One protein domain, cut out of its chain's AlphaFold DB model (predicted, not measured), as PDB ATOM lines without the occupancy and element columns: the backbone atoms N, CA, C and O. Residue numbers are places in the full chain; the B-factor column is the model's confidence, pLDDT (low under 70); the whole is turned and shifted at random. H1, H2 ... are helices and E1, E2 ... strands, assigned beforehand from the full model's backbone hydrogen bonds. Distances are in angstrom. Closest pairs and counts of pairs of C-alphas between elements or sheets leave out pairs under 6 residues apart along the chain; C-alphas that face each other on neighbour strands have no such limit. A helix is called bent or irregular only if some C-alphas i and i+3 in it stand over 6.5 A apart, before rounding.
ATOM      1  N   ARG A   4      32.929  45.022 106.087       88.31
ATOM      2  CA  ARG A   4      34.293  45.540 105.956       88.31
ATOM      3  C   ARG A   4      34.736  45.475 104.504       88.31
ATOM      4  O   ARG A   4      34.558  44.440 103.869       88.31
ATOM      5  N   LEU A   5      35.287  46.577 104.026       86.06
ATOM      6  CA  LEU A   5      35.945  46.733 102.739       86.06
ATOM      7  C   LEU A   5      37.315  47.381 102.992       86.06
ATOM      8  O   LEU A   5      37.533  48.062 103.992       86.06
ATOM      9  N   THR A   6      38.234  47.187 102.069       86.25
ATOM     10  CA  THR A   6      39.541  47.842 102.027       86.25
ATOM     11  C   THR A   6      39.509  49.010 101.048       86.25
ATOM     12  O   THR A   6      38.692  49.037 100.120       86.25
ATOM     13  N   ASP A   7      40.441  49.956 101.162       85.06
ATOM     14  CA  ASP A   7      40.580  51.037 100.180       85.06
ATOM     15  C   ASP A   7      40.821  50.495  98.760       85.06
ATOM     16  O   ASP A   7      40.429  51.113  97.770       85.06
ATOM     17  N   ALA A   8      41.472  49.333  98.645       84.50
ATOM     18  CA  ALA A   8      41.712  48.669  97.367       84.50
ATOM     19  C   ALA A   8      40.416  48.142  96.737       84.50
ATOM     20  O   ALA A   8      40.193  48.374  95.548       84.50
ATOM     21  N   GLU A   9      39.556  47.490  97.521       85.38
ATOM     22  CA  GLU A   9      38.239  47.024  97.066       85.38
ATOM     23  C   GLU A   9      37.349  48.201  96.666       85.38
ATOM     24  O   GLU A   9      36.705  48.156  95.619       85.38
ATOM     25  N   VAL A  10      37.383  49.299  97.427       84.19
ATOM     26  CA  VAL A  10      36.632  50.504  97.064       84.19
ATOM     27  C   VAL A  10      37.123  51.110  95.752       84.19
ATOM     28  O   VAL A  10      36.309  51.431  94.881       84.19
ATOM     29  N   ARG A  11      38.441  51.251  95.572       84.94
ATOM     30  CA  ARG A  11      38.989  51.744  94.302       84.94
ATOM     31  C   ARG A  11      38.614  50.824  93.142       84.94
ATOM     32  O   ARG A  11      38.209  51.326  92.099       84.94
ATOM     33  N   ALA A  12      38.701  49.507  93.322       83.31
ATOM     34  CA  ALA A  12      38.324  48.543  92.292       83.31
ATOM     35  C   ALA A  12      36.839  48.647  91.921       83.31
ATOM     36  O   ALA A  12      36.522  48.724  90.734       83.31
ATOM     37  N   HIS A  13      35.951  48.732  92.916       82.94
ATOM     38  CA  HIS A  13      34.518  48.925  92.708       82.94
ATOM     39  C   HIS A  13      34.237  50.196  91.901       82.94
ATOM     40  O   HIS A  13      33.598  50.125  90.857       82.94
ATOM     41  N   ARG A  14      34.783  51.348  92.309       79.94
ATOM     42  CA  ARG A  14      34.551  52.608  91.588       79.94
ATOM     43  C   ARG A  14      35.117  52.594  90.179       79.94
ATOM     44  O   ARG A  14      34.448  53.049  89.260       79.94
ATOM     45  N   VAL A  15      36.322  52.059  89.994       76.88
ATOM     46  CA  VAL A  15      36.905  51.904  88.659       76.88
ATOM     47  C   VAL A  15      35.998  51.034  87.786       76.88
ATOM     48  O   VAL A  15      35.733  51.411  86.651       76.88
ATOM     49  N   ALA A  16      35.455  49.934  88.313       75.50
ATOM     50  CA  ALA A  16      34.504  49.094  87.585       75.50
ATOM     51  C   ALA A  16      33.196  49.839  87.256       75.50
ATOM     52  O   ALA A  16      32.727  49.754  86.122       75.50
ATOM     53  N   THR A  17      32.655  50.621  88.195       72.38
ATOM     54  CA  THR A  17      31.443  51.434  87.994       72.38
ATOM     55  C   THR A  17      31.611  52.473  86.880       72.38
ATOM     56  O   THR A  17      30.677  52.696  86.118       72.38
ATOM     57  N   HIS A  18      32.795  53.085  86.747       67.06
ATOM     58  CA  HIS A  18      33.024  54.190  85.804       67.06
ATOM     59  C   HIS A  18      33.637  53.744  84.465       67.06
ATOM     60  O   HIS A  18      33.306  54.310  83.424       67.06
ATOM     61  N   LEU A  19      34.502  52.721  84.458       60.69
ATOM     62  CA  LEU A  19      35.102  52.175  83.230       60.69
ATOM     63  C   LEU A  19      34.224  51.107  82.556       60.69
ATOM     64  O   LEU A  19      34.436  50.800  81.386       60.69
ATOM     65  N   GLY A  20      33.247  50.541  83.274       48.09
ATOM     66  CA  GLY A  20      32.372  49.461  82.804       48.09
ATOM     67  C   GLY A  20      31.159  49.890  81.970       48.09
ATOM     68  O   GLY A  20      30.392  49.023  81.562       48.09
ATOM     69  N   GLY A  21      30.979  51.187  81.695       45.59
ATOM     70  CA  GLY A  21      29.917  51.677  80.808       45.59
ATOM     71  C   GLY A  21      28.939  52.657  81.451       45.59
ATOM     72  O   GLY A  21      27.740  52.395  81.513       45.59
ATOM     73  N   ALA A  37      30.407  69.125  85.416       51.19
ATOM     74  CA  ALA A  37      29.047  69.507  84.986       51.19
ATOM     75  C   ALA A  37      28.205  68.530  84.143       51.19
ATOM     76  O   ALA A  37      26.998  68.751  84.066       51.19
ATOM     77  N   ALA A  38      28.710  67.445  83.548       46.56
ATOM     78  CA  ALA A  38      27.886  66.681  82.588       46.56
ATOM     79  C   ALA A  38      26.696  65.896  83.195       46.56
ATOM     80  O   ALA A  38      25.591  65.887  82.651       46.56
ATOM     81  N   HIS A  39      26.877  65.263  84.352       43.41
ATOM     82  CA  HIS A  39      25.881  64.399  85.004       43.41
ATOM     83  C   HIS A  39      24.938  65.151  85.963       43.41
ATOM     84  O   HIS A  39      23.779  64.761  86.121       43.41
ATOM     85  N   LEU A  40      25.379  66.288  86.515       48.78
ATOM     86  CA  LEU A  40      24.520  67.311  87.137       48.78
ATOM     87  C   LEU A  40      23.654  68.035  86.092       48.78
ATOM     88  O   LEU A  40      22.479  68.306  86.352       48.78
ATOM     89  N   ALA A  41      24.180  68.272  84.886       47.69
ATOM     90  CA  ALA A  41      23.416  68.872  83.791       47.69
ATOM     91  C   ALA A  41      22.208  68.017  83.350       47.69
ATOM     92  O   ALA A  41      21.232  68.564  82.839       47.69
ATOM     93  N   LEU A  42      22.201  66.700  83.611       44.19
ATOM     94  CA  LEU A  42      21.031  65.839  83.382       44.19
ATOM     95  C   LEU A  42      20.048  65.820  84.570       44.19
ATOM     96  O   LEU A  42      18.836  65.758  84.359       44.19
ATOM     97  N   ALA A  43      20.525  65.953  85.815       49.12
ATOM     98  CA  ALA A  43      19.657  66.224  86.970       49.12
ATOM     99  C   ALA A  43      18.895  67.562  86.810       49.12
ATOM    100  O   ALA A  43      17.726  67.667  87.190       49.12
ATOM    101  N   ALA A  44      19.525  68.543  86.155       44.25
ATOM    102  CA  ALA A  44      18.988  69.859  85.809       44.25
ATOM    103  C   ALA A  44      17.931  69.869  84.684       44.25
ATOM    104  O   ALA A  44      17.354  70.921  84.416       44.25
ATOM    105  N   ARG A  45      17.577  68.720  84.080       48.97
ATOM    106  CA  ARG A  45      16.345  68.639  83.268       48.97
ATOM    107  C   ARG A  45      15.055  68.616  84.114       48.97
ATOM    108  O   ARG A  45      13.973  68.609  83.541       48.97
ATOM    109  N   GLY A  46      15.147  68.672  85.452       49.31
ATOM    110  CA  GLY A  46      14.145  69.377  86.274       49.31
ATOM    111  C   GLY A  46      13.127  68.563  87.087       49.31
ATOM    112  O   GLY A  46      12.231  69.171  87.664       49.31
ATOM    113  N   HIS A  47      13.236  67.232  87.194       53.81
ATOM    114  CA  HIS A  47      12.174  66.401  87.810       53.81
ATOM    115  C   HIS A  47      12.624  65.396  88.888       53.81
ATOM    116  O   HIS A  47      11.823  64.567  89.317       53.81
ATOM    117  N   ALA A  48      13.878  65.426  89.349       66.00
ATOM    118  CA  ALA A  48      14.317  64.513  90.409       66.00
ATOM    119  C   ALA A  48      13.977  65.065  91.805       66.00
ATOM    120  O   ALA A  48      14.266  66.220  92.120       66.00
ATOM    121  N   THR A  49      13.394  64.227  92.668       86.69
ATOM    122  CA  THR A  49      13.233  64.555  94.091       86.69
ATOM    123  C   THR A  49      14.600  64.581  94.785       86.69
ATOM    124  O   THR A  49      15.566  63.979  94.316       86.69
ATOM    125  N   ARG A  50      14.700  65.252  95.940       88.81
ATOM    126  CA  ARG A  50      15.948  65.296  96.730       88.81
ATOM    127  C   ARG A  50      16.465  63.896  97.086       88.81
ATOM    128  O   ARG A  50      17.659  63.662  96.978       88.81
ATOM    129  N   GLY A  51      15.574  62.972  97.456       89.06
ATOM    130  CA  GLY A  51      15.939  61.582  97.756       89.06
ATOM    131  C   GLY A  51      16.502  60.844  96.541       89.06
ATOM    132  O   GLY A  51      17.526  60.178  96.653       89.06
ATOM    133  N   GLU A  52      15.916  61.042  95.357       86.75
ATOM    134  CA  GLU A  52      16.435  60.452  94.116       86.75
ATOM    135  C   GLU A  52      17.824  61.005  93.749       86.75
ATOM    136  O   GLU A  52      18.681  60.259  93.279       86.75
ATOM    137  N   LEU A  53      18.100  62.287  94.019       84.88
ATOM    138  CA  LEU A  53      19.444  62.851  93.832       84.88
ATOM    139  C   LEU A  53      20.474  62.213  94.772       84.88
ATOM    140  O   LEU A  53      21.575  61.889  94.330       84.88
ATOM    141  N   VAL A  54      20.119  61.994  96.041       89.38
ATOM    142  CA  VAL A  54      21.006  61.315  97.000       89.38
ATOM    143  C   VAL A  54      21.225  59.859  96.604       89.38
ATOM    144  O   VAL A  54      22.362  59.394  96.624       89.38
ATOM    145  N   ARG A  55      20.174  59.157  96.172       89.44
ATOM    146  CA  ARG A  55      20.286  57.798  95.634       89.44
ATOM    147  C   ARG A  55      21.270  57.748  94.468       89.44
ATOM    148  O   ARG A  55      22.206  56.961  94.515       89.44
ATOM    149  N   ARG A  56      21.114  58.609  93.457       86.69
ATOM    150  CA  ARG A  56      22.032  58.667  92.303       86.69
ATOM    151  C   ARG A  56      23.461  58.984  92.714       86.69
ATOM    152  O   ARG A  56      24.379  58.345  92.214       86.69
ATOM    153  N   PHE A  57      23.640  59.922  93.640       85.50
ATOM    154  CA  PHE A  57      24.952  60.212  94.203       85.50
ATOM    155  C   PHE A  57      25.570  58.972  94.859       85.50
ATOM    156  O   PHE A  57      26.718  58.661  94.576       85.50
ATOM    157  N   LEU A  58      24.819  58.228  95.676       88.94
ATOM    158  CA  LEU A  58      25.302  56.996  96.308       88.94
ATOM    159  C   LEU A  58      25.678  55.921  95.281       88.94
ATOM    160  O   LEU A  58      26.739  55.322  95.423       88.94
ATOM    161  N   ARG A  59      24.854  55.717  94.240       87.00
ATOM    162  CA  ARG A  59      25.148  54.767  93.146       87.00
ATOM    163  C   ARG A  59      26.412  55.135  92.372       87.00
ATOM    164  O   ARG A  59      27.095  54.272  91.837       87.00
ATOM    165  N   TYR A  60      26.690  56.431  92.284       82.44
ATOM    166  CA  TYR A  60      27.798  56.975  91.514       82.44
ATOM    167  C   TYR A  60      29.103  57.042  92.326       82.44
ATOM    168  O   TYR A  60      30.146  56.567  91.889       82.44
ATOM    169  N   ALA A  61      29.047  57.614  93.527       83.00
ATOM    170  CA  ALA A  61      30.201  57.933  94.364       83.00
ATOM    171  C   ALA A  61      30.484  56.891  95.458       83.00
ATOM    172  O   ALA A  61      31.496  56.989  96.154       83.00
ATOM    173  N   GLY A  62      29.585  55.927  95.663       85.38
ATOM    174  CA  GLY A  62      29.666  54.949  96.741       85.38
ATOM    175  C   GLY A  62      30.948  54.095  96.720       85.38
ATOM    176  O   GLY A  62      31.511  53.837  95.655       85.38
ATOM    177  N   PRO A  63      31.439  53.641  97.890       91.50
ATOM    178  CA  PRO A  63      31.093  54.089  99.237       91.50
ATOM    179  C   PRO A  63      31.504  55.542  99.488       91.50
ATOM    180  O   PRO A  63      32.592  55.957  99.098       91.50
ATOM    181  N   THR A  64      30.653  56.311 100.160       91.12
ATOM    182  CA  THR A  64      30.869  57.744 100.428       91.12
ATOM    183  C   THR A  64      30.170  58.165 101.723       91.12
ATOM    184  O   THR A  64      29.667  57.320 102.466       91.12
ATOM    185  N   ASP A  65      30.149  59.456 102.025       91.56
ATOM    186  CA  ASP A  65      29.474  60.023 103.183       91.56
ATOM    187  C   ASP A  65      28.729  61.326 102.839       91.56
ATOM    188  O   ASP A  65      28.598  61.748 101.684       91.56
ATOM    189  N   ARG A  66      28.192  61.955 103.884       92.12
ATOM    190  CA  ARG A  66      27.419  63.196 103.790       92.12
ATOM    191  C   ARG A  66      28.270  64.379 103.344       92.12
ATOM    192  O   ARG A  66      27.726  65.298 102.733       92.12
ATOM    193  N   ASP A  67      29.563  64.366 103.649       88.31
ATOM    194  CA  ASP A  67      30.478  65.437 103.270       88.31
ATOM    195  C   ASP A  67      30.812  65.323 101.779       88.31
ATOM    196  O   ASP A  67      30.836  66.336 101.078       88.31
ATOM    197  N   GLY A  68      30.925  64.095 101.260       85.50
ATOM    198  CA  GLY A  68      30.957  63.818  99.825       85.50
ATOM    199  C   GLY A  68      29.726  64.369  99.095       85.50
ATOM    200  O   GLY A  68      29.870  65.065  98.090       85.50
ATOM    201  N   LEU A  69      28.516  64.138  99.624       86.44
ATOM    202  CA  LEU A  69      27.284  64.705  99.049       86.44
ATOM    203  C   LEU A  69      27.296  66.238  99.091       86.44
ATOM    204  O   LEU A  69      26.888  66.890  98.127       86.44
ATOM    205  N   ALA A  70      27.743  66.812 100.211       86.25
ATOM    206  CA  ALA A  70      27.831  68.255 100.384       86.25
ATOM    207  C   ALA A  70      28.770  68.885  99.352       86.25
ATOM    208  O   ALA A  70      28.401  69.874  98.720       86.25
ATOM    209  N   ALA A  71      29.941  68.282  99.147       81.12
ATOM    210  CA  ALA A  71      30.899  68.711  98.138       81.12
ATOM    211  C   ALA A  71      30.328  68.570  96.720       81.12
ATOM    212  O   ALA A  71      30.435  69.503  95.928       81.12
ATOM    213  N   TRP A  72      29.677  67.442  96.417       78.69
ATOM    214  CA  TRP A  72      29.172  67.149  95.075       78.69
ATOM    215  C   TRP A  72      28.007  68.056  94.647       78.69
ATOM    216  O   TRP A  72      27.960  68.500  93.505       78.69
ATOM    217  N   LEU A  73      27.083  68.372  95.560       80.62
ATOM    218  CA  LEU A  73      25.918  69.228  95.285       80.62
ATOM    219  C   LEU A  73      26.095  70.686  95.739       80.62
ATOM    220  O   LEU A  73      25.126  71.447  95.714       80.62
ATOM    221  N   ALA A  74      27.290  71.066  96.201       81.81
ATOM    222  CA  ALA A  74      27.557  72.363  96.830       81.81
ATOM    223  C   ALA A  74      26.543  72.717  97.946       81.81
ATOM    224  O   ALA A  74      26.077  73.853  98.066       81.81
ATOM    225  N   LEU A  75      26.170  71.730  98.768       84.31
ATOM    226  CA  LEU A  75      25.223  71.906  99.872       84.31
ATOM    227  C   LEU A  75      25.930  72.354 101.151       84.31
ATOM    228  O   LEU A  75      27.061  71.968 101.439       84.31
ATOM    229  N   SER A  76      25.209  73.088 102.001       88.69
ATOM    230  CA  SER A  76      25.650  73.272 103.385       88.69
ATOM    231  C   SER A  76      25.631  71.935 104.140       88.69
ATOM    232  O   SER A  76      24.775  71.086 103.855       88.69
ATOM    233  N   PRO A  77      26.469  71.750 105.179       91.50
ATOM    234  CA  PRO A  77      26.471  70.515 105.969       91.50
ATOM    235  C   PRO A  77      25.092  70.169 106.551       91.50
ATOM    236  O   PRO A  77      24.708  69.006 106.638       91.50
ATOM    237  N   ALA A  78      24.306  71.183 106.930       95.12
ATOM    238  CA  ALA A  78      22.948  70.987 107.431       95.12
ATOM    239  C   ALA A  78      21.978  70.507 106.341       95.12
ATOM    240  O   ALA A  78      21.128  69.662 106.614       95.12
ATOM    241  N   ALA A  79      22.093  71.027 105.115       91.44
ATOM    242  CA  ALA A  79      21.281  70.565 103.995       91.44
ATOM    243  C   ALA A  79      21.658  69.139 103.580       91.44
ATOM    244  O   ALA A  79      20.759  68.313 103.441       91.44
ATOM    245  N   ALA A  80      22.955  68.832 103.486       91.62
ATOM    246  CA  ALA A  80      23.438  67.490 103.175       91.62
ATOM    247  C   ALA A  80      22.924  66.452 104.183       91.62
ATOM    248  O   ALA A  80      22.395  65.426 103.769       91.62
ATOM    249  N   ARG A  81      22.965  66.750 105.494       95.62
ATOM    250  CA  ARG A  81      22.372  65.877 106.527       95.62
ATOM    251  C   ARG A  81      20.886  65.601 106.289       95.62
ATOM    252  O   ARG A  81      20.501  64.441 106.253       95.62
ATOM    253  N   ARG A  82      20.077  66.645 106.076       96.00
ATOM    254  CA  ARG A  82      18.628  66.494 105.832       96.00
ATOM    255  C   ARG A  82      18.322  65.709 104.560       96.00
ATOM    256  O   ARG A  82      17.345  64.982 104.513       96.00
ATOM    257  N   TRP A  83      19.107  65.904 103.502       93.94
ATOM    258  CA  TRP A  83      18.888  65.195 102.241       93.94
ATOM    259  C   TRP A  83      19.293  63.730 102.366       93.94
ATOM    260  O   TRP A  83      18.609  62.867 101.832       93.94
ATOM    261  N   TRP A  84      20.363  63.449 103.111       94.75
ATOM    262  CA  TRP A  84      20.843  62.095 103.366       94.75
ATOM    263  C   TRP A  84      19.803  61.197 104.043       94.75
ATOM    264  O   TRP A  84      19.765  60.003 103.783       94.75
ATOM    265  N   GLU A  85      18.944  61.770 104.889       95.31
ATOM    266  CA  GLU A  85      17.844  61.061 105.562       95.31
ATOM    267  C   GLU A  85      16.740  60.590 104.599       95.31
ATOM    268  O   GLU A  85      15.896  59.789 104.985       95.31
ATOM    269  N   LEU A  86      16.739  61.067 103.350       93.94
ATOM    270  CA  LEU A  86      15.740  60.721 102.334       93.94
ATOM    271  C   LEU A  86      16.101  59.471 101.518       93.94
ATOM    272  O   LEU A  86      15.359  59.131 100.596       93.94
ATOM    273  N   ALA A  87      17.247  58.842 101.786       90.19
ATOM    274  CA  ALA A  87      17.740  57.695 101.035       90.19
ATOM    275  C   ALA A  87      18.098  56.529 101.959       90.19
ATOM    276  O   ALA A  87      18.610  56.724 103.065       90.19
ATOM    277  N   ASP A  88      17.895  55.314 101.459       93.19
ATOM    278  CA  ASP A  88      18.380  54.109 102.115       93.19
ATOM    279  C   ASP A  88      19.896  53.993 101.954       93.19
ATOM    280  O   ASP A  88      20.448  54.143 100.859       93.19
ATOM    281  N   VAL A  89      20.578  53.707 103.061       94.94
ATOM    282  CA  VAL A  89      22.034  53.562 103.104       94.94
ATOM    283  C   VAL A  89      22.446  52.368 103.947       94.94
ATOM    284  O   VAL A  89      21.898  52.118 105.022       94.94
ATOM    285  N   VAL A  90      23.482  51.668 103.495       95.12
ATOM    286  CA  VAL A  90      24.132  50.596 104.249       95.12
ATOM    287  C   VAL A  90      25.480  51.100 104.759       95.12
ATOM    288  O   VAL A  90      26.316  51.501 103.947       95.12
ATOM    289  N   PRO A  91      25.730  51.089 106.080       94.69
ATOM    290  CA  PRO A  91      27.038  51.437 106.612       94.69
ATOM    291  C   PRO A  91      28.069  50.357 106.269       94.69
ATOM    292  O   PRO A  91      27.843  49.164 106.492       94.69
ATOM    293  N   VAL A  92      29.230  50.803 105.805       93.56
ATOM    294  CA  VAL A  92      30.412  49.980 105.547       93.56
ATOM    295  C   VAL A  92      31.620  50.559 106.283       93.56
ATOM    296  O   VAL A  92      31.723  51.767 106.498       93.56
ATOM    297  N   GLU A  93      32.529  49.694 106.705       92.12
ATOM    298  CA  GLU A  93      33.818  50.061 107.282       92.12
ATOM    299  C   GLU A  93      34.875  49.928 106.182       92.12
ATOM    300  O   GLU A  93      35.040  48.844 105.632       92.12
ATOM    301  N   VAL A  94      35.549  51.025 105.843       88.88
ATOM    302  CA  VAL A  94      36.583  51.102 104.807       88.88
ATOM    303  C   VAL A  94      37.887  51.553 105.448       88.88
ATOM    304  O   VAL A  94      38.021  52.729 105.790       88.88
ATOM    305  N   ASP A  95      38.812  50.618 105.669       84.81
ATOM    306  CA  ASP A  95      40.096  50.863 106.351       84.81
ATOM    307  C   ASP A  95      39.942  51.739 107.618       84.81
ATOM    308  O   ASP A  95      40.574  52.782 107.785       84.81
ATOM    309  N   GLY A  96      39.024  51.340 108.507       85.00
ATOM    310  CA  GLY A  96      38.736  52.027 109.775       85.00
ATOM    311  C   GLY A  96      37.842  53.270 109.664       85.00
ATOM    312  O   GLY A  96      37.482  53.861 110.684       85.00
ATOM    313  N   ARG A  97      37.437  53.669 108.453       87.00
ATOM    314  CA  ARG A  97      36.489  54.769 108.223       87.00
ATOM    315  C   ARG A  97      35.084  54.233 108.027       87.00
ATOM    316  O   ARG A  97      34.870  53.277 107.290       87.00
ATOM    317  N   ARG A  98      34.098  54.885 108.631       91.25
ATOM    318  CA  ARG A  98      32.693  54.555 108.388       91.25
ATOM    319  C   ARG A  98      32.184  55.322 107.172       91.25
ATOM    320  O   ARG A  98      32.000  56.532 107.257       91.25
ATOM    321  N   LEU A  99      31.924  54.604 106.086       92.56
ATOM    322  CA  LEU A  99      31.299  55.116 104.867       92.56
ATOM    323  C   LEU A  99      29.956  54.416 104.634       92.56
ATOM    324  O   LEU A  99      29.503  53.602 105.442       92.56
ATOM    325  N   PHE A 100      29.292  54.764 103.540       94.31
ATOM    326  CA  PHE A 100      27.953  54.299 103.224       94.31
ATOM    327  C   PHE A 100      27.825  53.957 101.743       94.31
ATOM    328  O   PHE A 100      28.341  54.672 100.883       94.31
ATOM    329  N   LEU A 101      27.098  52.881 101.464       94.12
ATOM    330  CA  LEU A 101      26.687  52.460 100.127       94.12
ATOM    331  C   LEU A 101      25.171  52.557  99.982       94.12
ATOM    332  O   LEU A 101      24.441  52.499 100.974       94.12
ATOM    333  N   HIS A 102      24.697  52.625  98.739       94.50
ATOM    334  CA  HIS A 102      23.319  52.253  98.450       94.50
ATOM    335  C   HIS A 102      23.150  50.730  98.658       94.50
ATOM    336  O   HIS A 102      24.061  49.984  98.289       94.50
ATOM    337  N   PRO A 103      22.019  50.239  99.203       93.56
ATOM    338  CA  PRO A 103      21.785  48.805  99.403       93.56
ATOM    339  C   PRO A 103      22.070  47.940  98.164       93.56
ATOM    340  O   PRO A 103      22.790  46.951  98.271       93.56
ATOM    341  N   ASP A 104      21.590  48.364  96.989       92.31
ATOM    342  CA  ASP A 104      21.795  47.660  95.709       92.31
ATOM    343  C   ASP A 104      23.266  47.470  95.297       92.31
ATOM    344  O   ASP A 104      23.556  46.603  94.478       92.31
ATOM    345  N   ASP A 105      24.197  48.271  95.822       90.44
ATOM    346  CA  ASP A 105      25.615  48.183  95.446       90.44
ATOM    347  C   ASP A 105      26.426  47.316  96.414       90.44
ATOM    348  O   ASP A 105      27.606  47.063  96.173       90.44
ATOM    349  N   LEU A 106      25.822  46.841  97.510       90.12
ATOM    350  CA  LEU A 106      26.546  46.120  98.554       90.12
ATOM    351  C   LEU A 106      27.171  44.820  98.042       90.12
ATOM    352  O   LEU A 106      28.349  44.555  98.292       90.12
ATOM    353  N   ASP A 107      26.388  44.015  97.330       88.38
ATOM    354  CA  ASP A 107      26.861  42.734  96.809       88.38
ATOM    355  C   ASP A 107      27.871  42.941  95.681       88.38
ATOM    356  O   ASP A 107      28.894  42.259  95.645       88.38
ATOM    357  N   ALA A 108      27.655  43.944  94.826       86.00
ATOM    358  CA  ALA A 108      28.602  44.315  93.778       86.00
ATOM    359  C   ALA A 108      29.941  44.802  94.356       86.00
ATOM    360  O   ALA A 108      30.995  44.449  93.834       86.00
ATOM    361  N   ALA A 109      29.923  45.576  95.443       85.75
ATOM    362  CA  ALA A 109      31.134  46.029  96.122       85.75
ATOM    363  C   ALA A 109      31.897  44.867  96.782       85.75
ATOM    364  O   ALA A 109      33.121  44.831  96.719       85.75
ATOM    365  N   ARG A 110      31.188  43.891  97.367       83.62
ATOM    366  CA  ARG A 110      31.794  42.677  97.953       83.62
ATOM    367  C   ARG A 110      32.355  41.721  96.907       83.62
ATOM    368  O   ARG A 110      33.364  41.069  97.148       83.62
ATOM    369  N   ALA A 111      31.667  41.599  95.778       84.75
ATOM    370  CA  ALA A 111      32.049  40.713  94.687       84.75
ATOM    371  C   ALA A 111      33.011  41.380  93.693       84.75
ATOM    372  O   ALA A 111      33.415  40.734  92.724       84.75
ATOM    373  N   ALA A 112      33.361  42.656  93.903       80.75
ATOM    374  CA  ALA A 112      34.215  43.407  92.999       80.75
ATOM    375  C   ALA A 112      35.557  42.675  92.839       80.75
ATOM    376  O   ALA A 112      36.290  42.501  93.819       80.75
TER     377      ALA A 112
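AT A GLANCE: This is residues 4 to 21 and 37 to 112 of the 200 residues of the protein "Winged helix DNA-binding domain-containing protein" of Asanoa hainanensis (UniProt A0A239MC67). What does one see first? H3 runs through the middle: the crossed helices H4 and H5 pack on each other, with H5 at residues 50 to 54 of H3, and farther along H3 is a small hairpin of two strands, E1 and E2, with E2 near residues 55 to 61 of H3. H6 follows the hairpin, H1 crosses H6 and runs away from the hairpin, and the little helix H2 lies loosely at the outside near H3. What is it made of? The 94 printed residues have six named helices and two named strands, in the order H1 H2 H3 H4 H5 E1 E2 H6, with one antiparallel sheet, E1 - E2; the class is mostly helix. The whole is compact, with a radius of gyration of the C-alphas of 13.2 A and spans of 35 by 30 by 19 A.

HOW THE PARTS SIT: How does the printed part begin? Residues 4 to 5 pair, parallel, with residues 93 to 94 of E1, residues 90 to 94. H1, residues 7 to 19, touches H6, residues 103 to 110, with residues 9 to 13 alone; the closest C-alphas are those of His 13 and Ala 109, 5.6 A apart, at a steep tilt of 67 degrees, opposite ways. What follows the cut? H2, residues 40 to 43, is close to but not clearly touching H3, residues 50 to 61, the closest C-alphas, of Ala 43 and Leu 53, being 7.6 A apart. H3 touches H5, residues 77 to 84, with residues 50 to 54 alone, about perpendicular at 88 degrees, Arg 50 and Trp 83 having the closest C-alphas, 6.2 A. H4, residues 66 to 72, touches H5 at 79 degrees, about perpendicular, with the C-alphas of Ala 70 and Ala 80 closest at 5.3 A. How is the sheet paired? E1 and E2, residues 97 to 101, form a hairpin; N 92 and O 99, at 2.8 A, are within hydrogen-bond range. The closest C-alphas of H3 and E2 are those of Leu 58 and Leu 101, 6.1 A apart. Are the helix backbones complete? Every O i to N i+4 pair is within hydrogen-bond range in H1, H3, H4 and H5, and 2 of 4 in H6; H2 is too short for such a pair.

IN THESE COORDINATES: Where does H1 lie? It runs 17.8 A from C-alpha 7 at (40.580, 51.037, 100.180) to C-alpha 19. How long are the others? H2 measures 5.0 A, H3 16.2 A, H4 9.7 A, H5 10.5 A, E1 12.5 A and E2 12.9 A. Where does the last one end? H6, 11.8 A long, ends at C-alpha 110, (31.794, 42.677, 97.953); it is irregular, with C-alphas 104 and 107 7.2 A apart.

THE WHOLE: Where is the cut? Residues 22 to 36 are not printed, and C-alphas 21 and 37 are 18.3 A apart. Which residues are uncertain? Residues 18 to 21 and 37 to 48 have pLDDT under 70, against a mean of 81.6 for the printed part.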